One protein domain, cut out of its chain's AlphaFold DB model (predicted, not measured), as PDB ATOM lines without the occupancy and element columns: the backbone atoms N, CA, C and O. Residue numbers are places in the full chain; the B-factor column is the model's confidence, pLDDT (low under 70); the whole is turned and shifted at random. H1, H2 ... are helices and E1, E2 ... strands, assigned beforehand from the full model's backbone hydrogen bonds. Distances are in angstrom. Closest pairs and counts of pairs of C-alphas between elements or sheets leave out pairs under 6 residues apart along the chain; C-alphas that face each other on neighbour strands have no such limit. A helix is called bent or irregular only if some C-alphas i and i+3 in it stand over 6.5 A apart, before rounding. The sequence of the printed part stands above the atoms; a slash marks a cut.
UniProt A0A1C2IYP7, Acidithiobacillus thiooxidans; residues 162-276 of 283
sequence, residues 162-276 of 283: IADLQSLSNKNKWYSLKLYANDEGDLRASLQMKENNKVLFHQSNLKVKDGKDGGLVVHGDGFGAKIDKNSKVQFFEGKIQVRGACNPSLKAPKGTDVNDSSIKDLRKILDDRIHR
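What this domain is: This is residues 162 to 276 of the 283 residues of a protein of Acidithiobacillus thiooxidans (UniProt A0A1C2IYP7). A single antiparallel sheet is folded back on itself into two leaves, E1 E2 E3 facing E5 E6 E7, with the long, bent strand E4 as the hinge between them. It is curled like part of a barrel, and helix H1 lies across one end, where E2 and E4 end and E3 and E5 begin. The printed part has 115 residues, with seven named strands followed by one named helix, in a mixed class of helices and strands; the sheet's order is E1 E2 E3 E4 E5 E6 E7. The whole is compact, with a radius of gyration of the C-alphas of 13.8 A, and rounded, with spans of 37 by 33 by 25 A.

Where its parts are: E1, residues 162 to 166, begins with C-alpha 162 at (-45.448, -25.367, -35.934). E2, residues 173 to 181, is 27.3 A long, and E3, residues 187 to 195, is 27.4 A long. E4, residues 198 to 210, is the longest strand at 13 residues and 31.1 A; it bends by 67 degrees at residue 205. E5 has residues 216 to 219, E6 residues 223 to 227 and E7 residues 233 to 237. H1, residues 261 to 274, is 19.6 A long and ends with C-alpha 274 at (-35.281, -16.101, -28.344).

How they stand to each other: The strands form a meander, each the antiparallel neighbour of the one before, with E1 and E7 as edge strands. In the hairpin E1 and E2, N 163 and O 177 are 2.8 A apart, within hydrogen-bond range; in the hairpin E2 and E3, N 176 and O 192 are also 2.8 A apart. E4 pairs in a staggered way: with E3 over residues 198 to 207, where N 191 and O 203 are 2.8 A apart, and with E5 over residues 208 to 210, where N 209 and O 217 are 2.9 A apart. In the hairpin E5 and E6, N 218 and O 225 are within hydrogen-bond range at 2.8 A, and in the hairpin E6 and E7, N 226 and O 234 are within hydrogen-bond range at 2.8 A. Between the leaves, the closest C-alphas of E1 and E7 are those of Ala 163 and Val 233, 6.8 A apart. H1 is on the sheet at a height of 8.6 A; it only just lies over E2 alone, with 4 of its C-alphas falling on E2 and 2 on E3, and runs across the strands at 77 degrees to E2 on the local plane. The closest C-alphas of H1 and E2 are those of Leu 266 and Ala 181, 6.2 A apart. In H1 every O i to N i+4 pair is within hydrogen-bond range.

The domain as a whole: The C-alphas farthest apart, those of Asn 196 and Arg 276, are 39.2 A from each other. The printed part has no cut. The link from E7 to H1, residues 238 to 260, is long. The mean pLDDT of the printed part is 85.2; residues 183, 197, 253 to 258, 262 and 275 to 276 are under 70.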
ATOM      1  N   ILE A 162     -44.568 -24.405 -36.602       89.44
ATOM      2  CA  ILE A 162     -45.448 -25.367 -35.934       89.44
ATOM      3  C   ILE A 162     -44.636 -26.321 -35.052       89.44
ATOM      4  O   ILE A 162     -43.506 -26.693 -35.374       89.44
ATOM      5  N   ALA A 163     -45.230 -26.746 -33.939       92.38
ATOM      6  CA  ALA A 163     -44.773 -27.866 -33.131       92.38
ATOM      7  C   ALA A 163     -45.964 -28.740 -32.723       92.38
ATOM      8  O   ALA A 163     -46.925 -28.239 -32.147       92.38
ATOM      9  N   ASP A 164     -45.862 -30.050 -32.960       92.19
ATOM     10  CA  ASP A 164     -46.893 -31.029 -32.605       92.19
ATOM     11  C   ASP A 164     -46.374 -32.039 -31.577       92.19
ATOM     12  O   ASP A 164     -45.267 -32.564 -31.712       92.19
ATOM     13  N   LEU A 165     -47.191 -32.366 -30.576       94.06
ATOM     14  CA  LEU A 165     -46.905 -33.382 -29.564       94.06
ATOM     15  C   LEU A 165     -48.043 -34.401 -29.471       94.06
ATOM     16  O   LEU A 165     -49.184 -34.042 -29.195       94.06
ATOM     17  N   GLN A 166     -47.718 -35.686 -29.613       94.06
ATOM     18  CA  GLN A 166     -48.616 -36.780 -29.238       94.06
ATOM     19  C   GLN A 166     -48.487 -37.066 -27.738       94.06
ATOM     20  O   GLN A 166     -47.373 -37.226 -27.230       94.06
ATOM     21  N   SER A 167     -49.615 -37.164 -27.031       92.06
ATOM     22  CA  SER A 167     -49.608 -37.501 -25.607       92.06
ATOM     23  C   SER A 167     -49.106 -38.923 -25.375       92.06
ATOM     24  O   SER A 167     -49.528 -39.871 -26.039       92.06
ATOM     25  N   LEU A 168     -48.266 -39.094 -24.356       91.25
ATOM     26  CA  LEU A 168     -47.835 -40.402 -23.875       91.25
ATOM     27  C   LEU A 168     -48.950 -41.116 -23.096       91.25
ATOM     28  O   LEU A 168     -49.046 -42.338 -23.156       91.25
ATOM     29  N   SER A 169     -49.797 -40.367 -22.379       89.62
ATOM     30  CA  SER A 169     -50.904 -40.928 -21.585       89.62
ATOM     31  C   SER A 169     -52.114 -41.325 -22.433       89.62
ATOM     32  O   SER A 169     -52.884 -42.189 -22.028       89.62
ATOM     33  N   ASN A 170     -52.274 -40.717 -23.612       89.56
ATOM     34  CA  ASN A 170     -53.327 -41.051 -24.565       89.56
ATOM     35  C   ASN A 170     -52.811 -40.899 -26.001       89.56
ATOM     36  O   ASN A 170     -52.713 -39.790 -26.521       89.56
ATOM     37  N   LYS A 171     -52.554 -42.021 -26.682       88.00
ATOM     38  CA  LYS A 171     -52.030 -42.025 -28.060       88.00
ATOM     39  C   LYS A 171     -52.957 -41.347 -29.077       88.00
ATOM     40  O   LYS A 171     -52.491 -40.928 -30.133       88.00
ATOM     41  N   ASN A 172     -54.241 -41.193 -28.769       88.25
ATOM     42  CA  ASN A 172     -55.184 -40.512 -29.649       88.25
ATOM     43  C   ASN A 172     -55.266 -39.004 -29.381       88.25
ATOM     44  O   ASN A 172     -55.987 -38.313 -30.102       88.25
ATOM     45  N   LYS A 173     -54.542 -38.497 -28.374       91.38
ATOM     46  CA  LYS A 173     -54.527 -37.090 -27.981       91.38
ATOM     47  C   LYS A 173     -53.279 -36.381 -28.508       91.38
ATOM     48  O   LYS A 173     -52.157 -36.845 -28.308       91.38
ATOM     49  N   TRP A 174     -53.485 -35.255 -29.181       93.25
ATOM     50  CA  TRP A 174     -52.463 -34.457 -29.851       93.25
ATOM     51  C   TRP A 174     -52.582 -32.989 -29.462       93.25
ATOM     52  O   TRP A 174     -53.689 -32.468 -29.337       93.25
ATOM     53  N   TYR A 175     -51.440 -32.328 -29.342       93.75
ATOM     54  CA  TYR A 175     -51.311 -30.909 -29.036       93.75
ATOM     55  C   TYR A 175     -50.515 -30.247 -30.145       93.75
ATOM     56  O   TYR A 175     -49.540 -30.824 -30.620       93.75
ATOM     57  N   SER A 176     -50.930 -29.054 -30.541       92.50
ATOM     58  CA  SER A 176     -50.282 -28.279 -31.585       92.50
ATOM     59  C   SER A 176     -50.114 -26.839 -31.127       92.50
ATOM     60  O   SER A 176     -51.016 -26.259 -30.514       92.50
ATOM     61  N   LEU A 177     -48.943 -26.289 -31.416       94.12
ATOM     62  CA  LEU A 177     -48.622 -24.875 -31.316       94.12
ATOM     63  C   LEU A 177     -48.263 -24.396 -32.715       94.12
ATOM     64  O   LEU A 177     -47.389 -24.981 -33.352       94.12
ATOM     65  N   LYS A 178     -48.863 -23.289 -33.135       91.31
ATOM     66  CA  LYS A 178     -48.487 -22.546 -34.334       91.31
ATOM     67  C   LYS A 178     -48.085 -21.130 -33.934       91.31
ATOM     68  O   LYS A 178     -48.814 -20.492 -33.185       91.31
ATOM     69  N   LEU A 179     -46.947 -20.648 -34.420       90.75
ATOM     70  CA  LEU A 179     -46.474 -19.272 -34.278       90.75
ATOM     71  C   LEU A 179     -46.496 -18.572 -35.630       90.75
ATOM     72  O   LEU A 179     -46.135 -19.182 -36.636       90.75
ATOM     73  N   TYR A 180     -46.897 -17.308 -35.641       85.94
ATOM     74  CA  TYR A 180     -47.006 -16.490 -36.845       85.94
ATOM     75  C   TYR A 180     -46.875 -15.002 -36.505       85.94
ATOM     76  O   TYR A 180     -47.042 -14.614 -35.348       85.94
ATOM     77  N   ALA A 181     -46.550 -14.180 -37.500       83.81
ATOM     78  CA  ALA A 181     -46.623 -12.726 -37.390       83.81
ATOM     79  C   ALA A 181     -48.013 -12.266 -37.852       83.81
ATOM     80  O   ALA A 181     -48.518 -12.784 -38.847       83.81
ATOM     81  N   ASN A 182     -48.644 -11.346 -37.123       77.19
ATOM     82  CA  ASN A 182     -49.874 -10.702 -37.591       77.19
ATOM     83  C   ASN A 182     -49.555  -9.527 -38.541       77.19
ATOM     84  O   ASN A 182     -48.389  -9.183 -38.742       77.19
ATOM     85  N   ASP A 183     -50.592  -8.878 -39.077       67.94
ATOM     86  CA  ASP A 183     -50.465  -7.737 -40.004       67.94
ATOM     87  C   ASP A 183     -49.727  -6.523 -39.387       67.94
ATOM     88  O   ASP A 183     -49.212  -5.671 -40.108       67.94
ATOM     89  N   GLU A 184     -49.628  -6.450 -38.055       75.00
ATOM     90  CA  GLU A 184     -48.890  -5.413 -37.317       75.00
ATOM     91  C   GLU A 184     -47.408  -5.783 -37.092       75.00
ATOM     92  O   GLU A 184     -46.637  -4.980 -36.567       75.00
ATOM     93  N   GLY A 185     -46.993  -6.995 -37.477       75.12
ATOM     94  CA  GLY A 185     -45.653  -7.537 -37.235       75.12
ATOM     95  C   GLY A 185     -45.450  -8.125 -35.832       75.12
ATOM     96  O   GLY A 185     -44.332  -8.516 -35.485       75.12
ATOM     97  N   ASP A 186     -46.506  -8.229 -35.022       82.88
ATOM     98  CA  ASP A 186     -46.452  -8.865 -33.708       82.88
ATOM     99  C   ASP A 186     -46.412 -10.390 -33.829       82.88
ATOM    100  O   ASP A 186     -47.183 -11.007 -34.565       82.88
ATOM    101  N   LEU A 187     -45.595 -11.024 -32.984       88.94
ATOM    102  CA  LEU A 187     -45.594 -12.477 -32.839       88.94
ATOM    103  C   LEU A 187     -46.839 -12.953 -32.068       88.94
ATOM    104  O   LEU A 187     -47.007 -12.661 -30.876       88.94
ATOM    105  N   ARG A 188     -47.667 -13.754 -32.738       90.69
ATOM    106  CA  ARG A 188     -48.885 -14.386 -32.221       90.69
ATOM    107  C   ARG A 188     -48.780 -15.906 -32.254       90.69
ATOM    108  O   ARG A 188     -47.857 -16.481 -32.839       90.69
ATOM    109  N   ALA A 189     -49.712 -16.551 -31.562       91.88
ATOM    110  CA  ALA A 189     -49.780 -17.995 -31.477       91.88
ATOM    111  C   ALA A 189     -51.205 -18.531 -31.605       91.88
ATOM    112  O   ALA A 189     -52.173 -17.901 -31.181       91.88
ATOM    113  N   SER A 190     -51.299 -19.752 -32.119       90.19
ATOM    114  CA  SER A 190     -52.491 -20.585 -32.073       90.19
ATOM    115  C   SER A 190     -52.174 -21.891 -31.359       90.19
ATOM    116  O   SER A 190     -51.123 -22.505 -31.566       90.19
ATOM    117  N   LEU A 191     -53.074 -22.286 -30.469       91.25
ATOM    118  CA  LEU A 191     -53.006 -23.495 -29.672       91.25
ATOM    119  C   LEU A 191     -54.177 -24.398 -30.045       91.25
ATOM    120  O   LEU A 191     -55.320 -23.953 -30.111       91.25
ATOM    121  N   GLN A 192     -53.905 -25.681 -30.268       91.00
ATOM    122  CA  GLN A 192     -54.936 -26.666 -30.576       91.00
ATOM    123  C   GLN A 192     -54.693 -27.981 -29.838       91.00
ATOM    124  O   GLN A 192     -53.572 -28.482 -29.779       91.00
ATOM    125  N   MET A 193     -55.771 -28.577 -29.336       91.06
ATOM    126  CA  MET A 193     -55.788 -29.909 -28.747       91.06
ATOM    127  C   MET A 193     -56.823 -30.777 -29.458       91.06
ATOM    128  O   MET A 193     -57.981 -30.385 -29.617       91.06
ATOM    129  N   LYS A 194     -56.417 -31.977 -29.869       89.69
ATOM    130  CA  LYS A 194     -57.266 -32.979 -30.523       89.69
ATOM    131  C   LYS A 194     -57.253 -34.277 -29.728       89.69
ATOM    132  O   LYS A 194     -56.204 -34.670 -29.243       89.69
ATOM    133  N   GLU A 195     -58.376 -34.976 -29.661       89.50
ATOM    134  CA  GLU A 195     -58.483 -36.346 -29.157       89.50
ATOM    135  C   GLU A 195     -59.386 -37.159 -30.084       89.50
ATOM    136  O   GLU A 195     -60.454 -36.692 -30.472       89.50
ATOM    137  N   ASN A 196     -58.955 -38.357 -30.489       81.00
ATOM    138  CA  ASN A 196     -59.688 -39.196 -31.452       81.00
ATOM    139  C   ASN A 196     -60.046 -38.422 -32.739       81.00
ATOM    140  O   ASN A 196     -61.160 -38.505 -33.248       81.00
ATOM    141  N   ASN A 197     -59.112 -37.601 -33.233       68.56
ATOM    142  CA  ASN A 197     -59.295 -36.675 -34.361       68.56
ATOM    143  C   ASN A 197     -60.369 -35.582 -34.174       68.56
ATOM    144  O   ASN A 197     -60.584 -34.783 -35.090       68.56
ATOM    145  N   LYS A 198     -61.015 -35.490 -33.010       70.69
ATOM    146  CA  LYS A 198     -61.924 -34.401 -32.646       70.69
ATOM    147  C   LYS A 198     -61.138 -33.295 -31.953       70.69
ATOM    148  O   LYS A 198     -60.337 -33.573 -31.068       70.69
ATOM    149  N   VAL A 199     -61.346 -32.045 -32.350       79.81
ATOM    150  CA  VAL A 199     -60.758 -30.909 -31.631       79.81
ATOM    151  C   VAL A 199     -61.502 -30.728 -30.318       79.81
ATOM    152  O   VAL A 199     -62.725 -30.627 -30.315       79.81
ATOM    153  N   LEU A 200     -60.752 -30.729 -29.221       82.44
ATOM    154  CA  LEU A 200     -61.256 -30.471 -27.875       82.44
ATOM    155  C   LEU A 200     -61.041 -29.017 -27.451       82.44
ATOM    156  O   LEU A 200     -61.776 -28.511 -26.613       82.44
ATOM    157  N   PHE A 201     -60.014 -28.371 -28.001       84.31
ATOM    158  CA  PHE A 201     -59.669 -26.989 -27.701       84.31
ATOM    159  C   PHE A 201     -58.986 -26.363 -28.910       84.31
ATOM    160  O   PHE A 201     -58.128 -26.997 -29.537       84.31
ATOM    161  N   HIS A 202     -59.335 -25.120 -29.215       84.88
ATOM    162  CA  HIS A 202     -58.604 -24.311 -30.177       84.88
ATOM    163  C   HIS A 202     -58.716 -22.834 -29.821       84.88
ATOM    164  O   HIS A 202     -59.814 -22.329 -29.619       84.88
ATOM    165  N   GLN A 203     -57.584 -22.142 -29.763       84.06
ATOM    166  CA  GLN A 203     -57.552 -20.709 -29.518       84.06
ATOM    167  C   GLN A 203     -56.406 -20.091 -30.309       84.06
ATOM    168  O   GLN A 203     -55.252 -20.491 -30.129       84.06
ATOM    169  N   SER A 204     -56.723 -19.136 -31.180       86.50
ATOM    170  CA  SER A 204     -55.741 -18.326 -31.898       86.50
ATOM    171  C   SER A 204     -55.659 -16.910 -31.316       86.50
ATOM    172  O   SER A 204     -56.219 -16.627 -30.251       86.50
ATOM    173  N   ASN A 205     -54.876 -16.035 -31.955       82.38
ATOM    174  CA  ASN A 205     -54.554 -14.690 -31.467       82.38
ATOM    175  C   ASN A 205     -53.952 -14.654 -30.053       82.38
ATOM    176  O   ASN A 205     -54.170 -13.727 -29.261       82.38
ATOM    177  N   LEU A 206     -53.211 -15.688 -29.673       89.06
ATOM    178  CA  LEU A 206     -52.606 -15.717 -28.355       89.06
ATOM    179  C   LEU A 206     -51.364 -14.836 -28.343       89.06
ATOM    180  O   LEU A 206     -50.461 -14.973 -29.172       89.06
ATOM    181  N   LYS A 207     -51.304 -13.932 -27.361       91.19
ATOM    182  CA  LYS A 207     -50.118 -13.105 -27.129       91.19
ATOM    183  C   LYS A 207     -48.943 -13.997 -26.742       91.19
ATOM    184  O   LYS A 207     -49.024 -14.740 -25.761       91.19
ATOM    185  N   VAL A 208     -47.830 -13.854 -27.456       94.00
ATOM    186  CA  VAL A 208     -46.575 -14.535 -27.131       94.00
ATOM    187  C   VAL A 208     -45.742 -13.641 -26.221       94.00
ATOM    188  O   VAL A 208     -45.329 -12.551 -26.618       94.00
ATOM    189  N   LYS A 209     -45.490 -14.089 -24.991       93.12
ATOM    190  CA  LYS A 209     -44.734 -13.345 -23.970       93.12
ATOM    191  C   LYS A 209     -43.317 -13.889 -23.834       93.12
ATOM    192  O   LYS A 209     -43.089 -15.070 -24.080       93.12
ATOM    193  N   ASP A 210     -42.392 -13.047 -23.392       90.06
ATOM    194  CA  ASP A 210     -41.036 -13.490 -23.068       90.06
ATOM    195  C   ASP A 210     -41.044 -14.302 -21.763       90.06
ATOM    196  O   ASP A 210     -41.684 -13.938 -20.769       90.06
ATOM    197  N   GLY A 211     -40.365 -15.445 -21.785       84.56
ATOM    198  CA  GLY A 211     -40.157 -16.313 -20.635       84.56
ATOM    199  C   GLY A 211     -39.011 -15.818 -19.754       84.56
ATOM    200  O   GLY A 211     -38.065 -15.187 -20.218       84.56
ATOM    201  N   LYS A 212     -39.059 -16.146 -18.457       80.81
ATOM    202  CA  LYS A 212     -37.993 -15.787 -17.499       80.81
ATOM    203  C   LYS A 212     -36.639 -16.440 -17.815       80.81
ATOM    204  O   LYS A 212     -35.618 -16.007 -17.302       80.81
ATOM    205  N   ASP A 213     -36.648 -17.501 -18.609       78.75
ATOM    206  CA  ASP A 213     -35.502 -18.306 -19.027       78.75
ATOM    207  C   ASP A 213     -34.937 -17.896 -20.400       78.75
ATOM    208  O   ASP A 213     -34.092 -18.604 -20.948       78.75
ATOM    209  N   GLY A 214     -35.398 -16.769 -20.959       77.12
ATOM    210  CA  GLY A 214     -35.046 -16.329 -22.314       77.12
ATOM    211  C   GLY A 214     -35.791 -17.087 -23.417       77.12
ATOM    212  O   GLY A 214     -35.476 -16.925 -24.590       77.12
ATOM    213  N   GLY A 215     -36.760 -17.932 -23.050       88.19
ATOM    214  CA  GLY A 215     -37.686 -18.567 -23.979       88.19
ATOM    215  C   GLY A 215     -38.922 -17.712 -24.262       88.19
ATOM    216  O   GLY A 215     -38.982 -16.527 -23.943       88.19
ATOM    217  N   LEU A 216     -39.957 -18.338 -24.815       94.06
ATOM    218  CA  LEU A 216     -41.267 -17.735 -25.049       94.06
ATOM    219  C   LEU A 216     -42.353 -18.524 -24.322       94.06
ATOM    220  O   LEU A 216     -42.246 -19.735 -24.121       94.06
ATOM    221  N   VAL A 217     -43.430 -17.846 -23.946       94.56
ATOM    222  CA  VAL A 217     -44.579 -18.450 -23.273       94.56
ATOM    223  C   VAL A 217     -45.870 -18.009 -23.946       94.56
ATOM    224  O   VAL A 217     -46.092 -16.823 -24.200       94.56
ATOM    225  N   VAL A 218     -46.738 -18.984 -24.190       95.75
ATOM    226  CA  VAL A 218     -48.083 -18.811 -24.732       95.75
ATOM    227  C   VAL A 218     -49.077 -19.341 -23.706       95.75
ATOM    228  O   VAL A 218     -48.995 -20.497 -23.282       95.75
ATOM    229  N   HIS A 219     -50.015 -18.489 -23.306       92.81
ATOM    230  CA  HIS A 219     -51.091 -18.840 -22.385       92.81
ATOM    231  C   HIS A 219     -52.421 -18.774 -23.127       92.81
ATOM    232  O   HIS A 219     -52.796 -17.692 -23.572       92.81
ATOM    233  N   GLY A 220     -53.102 -19.909 -23.241       86.50
ATOM    234  CA  GLY A 220     -54.520 -19.978 -23.572       86.50
ATOM    235  C   GLY A 220     -55.348 -20.416 -22.365       86.50
ATOM    236  O   GLY A 220     -54.826 -20.611 -21.258       86.50
ATOM    237  N   ASP A 221     -56.645 -20.591 -22.586       83.62
ATOM    238  CA  ASP A 221     -57.606 -20.927 -21.535       83.62
ATOM    239  C   ASP A 221     -57.445 -22.384 -21.079       83.62
ATOM    240  O   ASP A 221     -57.906 -23.333 -21.708       83.62
ATOM    241  N   GLY A 222     -56.713 -22.581 -19.979       83.94
ATOM    242  CA  GLY A 222     -56.437 -23.911 -19.422       83.94
ATOM    243  C   GLY A 222     -55.439 -24.753 -20.228       83.94
ATOM    244  O   GLY A 222     -55.037 -25.815 -19.756       83.94
ATOM    245  N   PHE A 223     -54.973 -24.270 -21.382       90.31
ATOM    246  CA  PHE A 223     -53.963 -24.907 -22.225       90.31
ATOM    247  C   PHE A 223     -52.888 -23.891 -22.638       90.31
ATOM    248  O   PHE A 223     -53.195 -22.767 -23.019       90.31
ATOM    249  N   GLY A 224     -51.612 -24.261 -22.548       94.62
ATOM    250  CA  GLY A 224     -50.495 -23.361 -22.835       94.62
ATOM    251  C   GLY A 224     -49.275 -24.067 -23.408       94.62
ATOM    252  O   GLY A 224     -49.172 -25.297 -23.384       94.62
ATOM    253  N   ALA A 225     -48.316 -23.276 -23.880       96.81
ATOM    254  CA  ALA A 225     -47.036 -23.768 -24.367       96.81
ATOM    255  C   ALA A 225     -45.868 -22.890 -23.895       96.81
ATOM    256  O   ALA A 225     -46.003 -21.677 -23.739       96.81
ATOM    257  N   LYS A 226     -44.706 -23.508 -23.686       95.50
ATOM    258  CA  LYS A 226     -43.423 -22.825 -23.479       95.50
ATOM    259  C   LYS A 226     -42.449 -23.251 -24.559       95.50
ATOM    260  O   LYS A 226     -42.372 -24.441 -24.853       95.50
ATOM    261  N   ILE A 227     -41.713 -22.303 -25.116       94.75
ATOM    262  CA  ILE A 227     -40.666 -22.529 -26.109       94.75
ATOM    263  C   ILE A 227     -39.338 -22.155 -25.458       94.75
ATOM    264  O   ILE A 227     -39.193 -21.030 -24.993       94.75
ATOM    265  N   ASP A 228     -38.386 -23.081 -25.393       90.19
ATOM    266  CA  ASP A 228     -37.063 -22.806 -24.829       90.19
ATOM    267  C   ASP A 228     -36.131 -22.100 -25.831       90.19
ATOM    268  O   ASP A 228     -36.444 -21.939 -27.013       90.19
ATOM    269  N   LYS A 229     -34.934 -21.727 -25.364       85.94
ATOM    270  CA  LYS A 229     -33.900 -21.077 -26.186       85.94
ATOM    271  C   LYS A 229     -33.417 -21.878 -27.403       85.94
ATOM    272  O   LYS A 229     -32.764 -21.332 -28.279       85.94
ATOM    273  N   ASN A 230     -33.703 -23.178 -27.449       84.56
ATOM    274  CA  ASN A 230     -33.366 -24.066 -28.560       84.56
ATOM    275  C   ASN A 230     -34.611 -24.390 -29.404       84.56
ATOM    276  O   ASN A 230     -34.630 -25.401 -30.111       84.56
ATOM    277  N   SER A 231     -35.668 -23.580 -29.295       88.38
ATOM    278  CA  SER A 231     -36.951 -23.771 -29.971       88.38
ATOM    279  C   SER A 231     -37.682 -25.072 -29.611       88.38
ATOM    280  O   SER A 231     -38.582 -25.484 -30.348       88.38
ATOM    281  N   LYS A 232     -37.335 -25.752 -28.505       92.31
ATOM    282  CA  LYS A 232     -38.096 -26.915 -28.021       92.31
ATOM    283  C   LYS A 232     -39.351 -26.454 -27.302       92.31
ATOM    284  O   LYS A 232     -39.307 -25.539 -26.488       92.31
ATOM    285  N   VAL A 233     -40.455 -27.136 -27.561       95.44
ATOM    286  CA  VAL A 233     -41.783 -26.775 -27.082       95.44
ATOM    287  C   VAL A 233     -42.246 -27.755 -26.011       95.44
ATOM    288  O   VAL A 233     -42.137 -28.970 -26.156       95.44
ATOM    289  N   GLN A 234     -42.785 -27.217 -24.926       95.94
ATOM    290  CA  GLN A 234     -43.451 -27.953 -23.859       95.94
ATOM    291  C   GLN A 234     -44.903 -27.498 -23.774       95.94
ATOM    292  O   GLN A 234     -45.165 -26.301 -23.710       95.94
ATOM    293  N   PHE A 235     -45.833 -28.446 -23.728       96.50
ATOM    294  CA  PHE A 235     -47.266 -28.179 -23.613       96.50
ATOM    295  C   PHE A 235     -47.752 -28.369 -22.176       96.50
ATOM    296  O   PHE A 235     -47.228 -29.218 -21.451       96.50
ATOM    297  N   PHE A 236     -48.756 -27.596 -21.767       95.12
ATOM    298  CA  PHE A 236     -49.292 -27.596 -20.406       95.12
ATOM    299  C   PHE A 236     -50.818 -27.580 -20.411       95.12
ATOM    300  O   PHE A 236     -51.409 -26.738 -21.075       95.12
ATOM    301  N   GLU A 237     -51.438 -28.447 -19.611       93.19
ATOM    302  CA  GLU A 237     -52.849 -28.346 -19.222       93.19
ATOM    303  C   GLU A 237     -52.915 -27.803 -17.790       93.19
ATOM    304  O   GLU A 237     -52.487 -28.449 -16.826       93.19
ATOM    305  N   GLY A 238     -53.371 -26.561 -17.642       88.69
ATOM    306  CA  GLY A 238     -53.258 -25.805 -16.400       88.69
ATOM    307  C   GLY A 238     -51.802 -25.723 -15.927       88.69
ATOM    308  O   GLY A 238     -50.961 -25.081 -16.552       88.69
ATOM    309  N   LYS A 239     -51.497 -26.377 -14.799       88.00
ATOM    310  CA  LYS A 239     -50.138 -26.433 -14.219       88.00
ATOM    311  C   LYS A 239     -49.370 -27.709 -14.580       88.00
ATOM    312  O   LYS A 239     -48.203 -27.832 -14.214       88.00
ATOM    313  N   ILE A 240     -50.009 -28.663 -15.253       92.56
ATOM    314  CA  ILE A 240     -49.448 -29.990 -15.509       92.56
ATOM    315  C   ILE A 240     -48.816 -29.999 -16.897       92.56
ATOM    316  O   ILE A 240     -49.476 -29.714 -17.891       92.56
ATOM    317  N   GLN A 241     -47.532 -30.350 -16.972       94.75
ATOM    318  CA  GLN A 241     -46.863 -30.544 -18.254       94.75
ATOM    319  C   GLN A 241     -47.361 -31.827 -18.929       94.75
ATOM    320  O   GLN A 241     -47.322 -32.913 -18.345       94.75
ATOM    321  N   VAL A 242     -47.751 -31.707 -20.193       94.19
ATOM    322  CA  VAL A 242     -48.079 -32.840 -21.056       94.19
ATOM    323  C   VAL A 242     -46.795 -33.586 -21.409       94.19
ATOM    324  O   VAL A 242     -45.837 -33.002 -21.916       94.19
ATOM    325  N   ARG A 243     -46.774 -34.901 -21.170       94.19
ATOM    326  CA  ARG A 243     -45.653 -35.768 -21.556       94.19
ATOM    327  C   ARG A 243     -45.896 -36.378 -22.932       94.19
ATOM    328  O   ARG A 243     -46.967 -36.924 -23.168       94.19
ATOM    329  N   GLY A 244     -44.877 -36.359 -23.785       89.19
ATOM    330  CA  GLY A 244     -44.772 -37.190 -24.987       89.19
ATOM    331  C   GLY A 244     -43.444 -37.947 -25.006       89.19
ATOM    332  O   GLY A 244     -42.648 -37.818 -24.075       89.19
ATOM    333  N   ALA A 245     -43.194 -38.736 -26.054       83.12
ATOM    334  CA  ALA A 245     -41.934 -39.481 -26.197       83.12
ATOM    335  C   ALA A 245     -40.703 -38.552 -26.233       83.12
ATOM    336  O   ALA A 245     -39.647 -38.882 -25.698       83.12
ATOM    337  N   CYS A 246     -40.859 -37.369 -26.828       85.50
ATOM    338  CA  CYS A 246     -39.910 -36.265 -26.779       85.50
ATOM    339  C   CYS A 246     -40.660 -34.927 -26.886       85.50
ATOM    340  O   CYS A 246     -41.801 -34.883 -27.344       85.50
ATOM    341  N   ASN A 247     -40.016 -33.837 -26.462       86.81
ATOM    342  CA  ASN A 247     -40.542 -32.491 -26.691       86.81
ATOM    343  C   ASN A 247     -40.306 -32.102 -28.159       86.81
ATOM    344  O   ASN A 247     -39.171 -32.250 -28.630       86.81
ATOM    345  N   PRO A 248     -41.326 -31.607 -28.879       92.75
ATOM    346  CA  PRO A 248     -41.160 -31.176 -30.258       92.75
ATOM    347  C   PRO A 248     -40.346 -29.885 -30.330       92.75
ATOM    348  O   PRO A 248     -40.127 -29.216 -29.325       92.75
ATOM    349  N   SER A 249     -39.913 -29.523 -31.532       90.31
ATOM    350  CA  SER A 249     -39.281 -28.230 -31.801       90.31
ATOM    351  C   SER A 249     -40.080 -27.482 -32.852       90.31
ATOM    352  O   SER A 249     -40.656 -28.123 -33.732       90.31
ATOM    353  N   LEU A 250     -40.081 -26.151 -32.773       89.06
ATOM    354  CA  LEU A 250     -40.682 -25.295 -33.792       89.06
ATOM    355  C   LEU A 250     -40.007 -25.520 -35.143       89.06
ATOM    356  O   LEU A 250     -38.779 -25.488 -35.249       89.06
ATOM    357  N   LYS A 251     -40.818 -25.747 -36.176       86.75
ATOM    358  CA  LYS A 251     -40.365 -25.918 -37.559       86.75
ATOM    359  C   LYS A 251     -41.381 -25.313 -38.514       86.75
ATOM    360  O   LYS A 251     -42.576 -25.362 -38.236       86.75
ATOM    361  N   ALA A 252     -40.922 -24.810 -39.655       79.44
ATOM    362  CA  ALA A 252     -41.826 -24.514 -40.760       79.44
ATOM    363  C   ALA A 252     -42.609 -25.790 -41.166       79.44
ATOM    364  O   ALA A 252     -42.071 -26.903 -41.026       79.44
ATOM    365  N   PRO A 253     -43.861 -25.661 -41.641       69.25
ATOM    366  CA  PRO A 253     -44.630 -26.771 -42.177       69.25
ATOM    367  C   PRO A 253     -43.869 -27.529 -43.272       69.25
ATOM    368  O   PRO A 253     -42.974 -27.017 -43.948       69.25
ATOM    369  N   LYS A 254     -44.226 -28.801 -43.469       63.75
ATOM    370  CA  LYS A 254     -43.663 -29.581 -44.576       63.75
ATOM    371  C   LYS A 254     -44.161 -29.018 -45.907       63.75
ATOM    372  O   LYS A 254     -45.364 -28.908 -46.098       63.75
ATOM    373  N   GLY A 255     -43.237 -28.768 -46.834       58.62
ATOM    374  CA  GLY A 255     -43.549 -28.258 -48.173       58.62
ATOM    375  C   GLY A 255     -43.514 -26.734 -48.294       58.62
ATOM    376  O   GLY A 255     -43.616 -26.239 -49.409       58.62
ATOM    377  N   THR A 256     -43.313 -26.012 -47.188       64.50
ATOM    378  CA  THR A 256     -43.105 -24.561 -47.194       64.50
ATOM    379  C   THR A 256     -41.795 -24.197 -47.894       64.50
ATOM    380  O   THR A 256     -40.752 -24.803 -47.614       64.50
ATOM    381  N   ASP A 257     -41.826 -23.189 -48.772       68.00
ATOM    382  CA  ASP A 257     -40.603 -22.612 -49.325       68.00
ATOM    383  C   ASP A 257     -39.864 -21.839 -48.229       68.00
ATOM    384  O   ASP A 257     -40.237 -20.740 -47.831       68.00
ATOM    385  N   VAL A 258     -38.769 -22.417 -47.737       67.50
ATOM    386  CA  VAL A 258     -37.916 -21.792 -46.717       67.50
ATOM    387  C   VAL A 258     -37.265 -20.486 -47.189       67.50
ATOM    388  O   VAL A 258     -36.659 -19.777 -46.382       67.50
ATOM    389  N   ASN A 259     -37.351 -20.173 -48.485       71.56
ATOM    390  CA  ASN A 259     -36.873 -18.920 -49.046       71.56
ATOM    391  C   ASN A 259     -37.916 -17.802 -49.062       71.56
ATOM    392  O   ASN A 259     -37.512 -16.668 -49.343       71.56
ATOM    393  N   ASP A 260     -39.175 -18.095 -48.731       73.38
ATOM    394  CA  ASP A 260     -40.250 -17.112 -48.645       73.38
ATOM    395  C   ASP A 260     -39.896 -15.991 -47.652       73.38
ATOM    396  O   ASP A 260     -39.312 -16.228 -46.584       73.38
ATOM    397  N   SER A 261     -40.199 -14.743 -48.020       72.19
ATOM    398  CA  SER A 261     -39.889 -13.575 -47.191       72.19
ATOM    399  C   SER A 261     -40.617 -13.616 -45.850       72.19
ATOM    400  O   SER A 261     -39.993 -13.345 -44.830       72.19
ATOM    401  N   SER A 262     -41.881 -14.045 -45.821       67.69
ATOM    402  CA  SER A 262     -42.667 -14.155 -44.588       67.69
ATOM    403  C   SER A 262     -42.065 -15.177 -43.614       67.69
ATOM    404  O   SER A 262     -41.992 -14.923 -42.410       67.69
ATOM    405  N   ILE A 263     -41.534 -16.297 -44.127       71.69
ATOM    406  CA  ILE A 263     -40.835 -17.311 -43.321       71.69
ATOM    407  C   ILE A 263     -39.545 -16.767 -42.738       71.69
ATOM    408  O   ILE A 263     -39.250 -16.992 -41.560       71.69
ATOM    409  N   LYS A 264     -38.757 -16.071 -43.561       75.19
ATOM    410  CA  LYS A 264     -37.503 -15.453 -43.122       75.19
ATOM    411  C   LYS A 264     -37.758 -14.391 -42.063       75.19
ATOM    412  O   LYS A 264     -37.046 -14.374 -41.062       75.19
ATOM    413  N   ASP A 265     -38.784 -13.571 -42.251       78.44
ATOM    414  CA  ASP A 265     -39.158 -12.517 -41.314       78.44
ATOM    415  C   ASP A 265     -39.655 -13.101 -39.993       78.44
ATOM    416  O   ASP A 265     -39.166 -12.706 -38.934       78.44
ATOM    417  N   LEU A 266     -40.529 -14.115 -40.020       79.12
ATOM    418  CA  LEU A 266     -40.956 -14.780 -38.789       79.12
ATOM    419  C   LEU A 266     -39.782 -15.444 -38.071       79.12
ATOM    420  O   LEU A 266     -39.653 -15.331 -36.851       79.12
ATOM    421  N   ARG A 267     -38.906 -16.127 -38.814       81.19
ATOM    422  CA  ARG A 267     -37.710 -16.742 -38.240       81.19
ATOM    423  C   ARG A 267     -36.803 -15.696 -37.605       81.19
ATOM    424  O   ARG A 267     -36.326 -15.920 -36.502       81.19
ATOM    425  N   LYS A 268     -36.626 -14.542 -38.248       81.56
ATOM    426  CA  LYS A 268     -35.878 -13.415 -37.692       81.56
ATOM    427  C   LYS A 268     -36.527 -12.883 -36.412       81.56
ATOM    428  O   LYS A 268     -35.822 -12.708 -35.429       81.56
ATOM    429  N   ILE A 269     -37.850 -12.701 -36.378       82.50
ATOM    430  CA  ILE A 269     -38.581 -12.286 -35.165       82.50
ATOM    431  C   ILE A 269     -38.375 -13.299 -34.030       82.50
ATOM    432  O   ILE A 269     -38.146 -12.912 -32.884       82.50
ATOM    433  N   LEU A 270     -38.449 -14.598 -34.336       84.00
ATOM    434  CA  LEU A 270     -38.205 -15.664 -33.367       84.00
ATOM    435  C   LEU A 270     -36.760 -15.644 -32.874       84.00
ATOM    436  O   LEU A 270     -36.546 -15.665 -31.666       84.00
ATOM    437  N   ASP A 271     -35.787 -15.559 -33.779       82.12
ATOM    438  CA  ASP A 271     -34.371 -15.522 -33.435       82.12
ATOM    439  C   ASP A 271     -34.052 -14.280 -32.592       82.12
ATOM    440  O   ASP A 271     -33.424 -14.418 -31.545       82.12
ATOM    441  N   ASP A 272     -34.567 -13.106 -32.955       82.06
ATOM    442  CA  ASP A 272     -34.393 -11.862 -32.205       82.06
ATOM    443  C   ASP A 272     -35.017 -11.945 -30.804       82.06
ATOM    444  O   ASP A 272     -34.445 -11.439 -29.840       82.06
ATOM    445  N   ARG A 273     -36.186 -12.580 -30.649       82.00
ATOM    446  CA  ARG A 273     -36.837 -12.714 -29.335       82.00
ATOM    447  C   ARG A 273     -36.222 -13.809 -28.466       82.00
ATOM    448  O   ARG A 273     -36.074 -13.600 -27.267       82.00
ATOM    449  N   ILE A 274     -35.850 -14.945 -29.052       77.25
ATOM    450  CA  ILE A 274     -35.281 -16.101 -28.344       77.25
ATOM    451  C   ILE A 274     -33.796 -15.872 -28.000       77.25
ATOM    452  O   ILE A 274     -33.323 -16.319 -26.956       77.25
ATOM    453  N   HIS A 275     -33.054 -15.135 -28.833       64.88
ATOM    454  CA  HIS A 275     -31.630 -14.835 -28.622       64.88
ATOM    455  C   HIS A 275     -31.375 -13.440 -28.038       64.88
ATOM    456  O   HIS A 275     -30.230 -12.983 -28.015       64.88
ATOM    457  N   ARG A 276     -32.404 -12.772 -27.499       58.81
ATOM    458  CA  ARG A 276     -32.273 -11.538 -26.705       58.81
ATOM    459  C   ARG A 276     -31.570 -11.816 -25.366       58.81
ATOM    460  O   ARG A 276     -32.165 -11.740 -24.299       58.81
TER     461      ARG A 276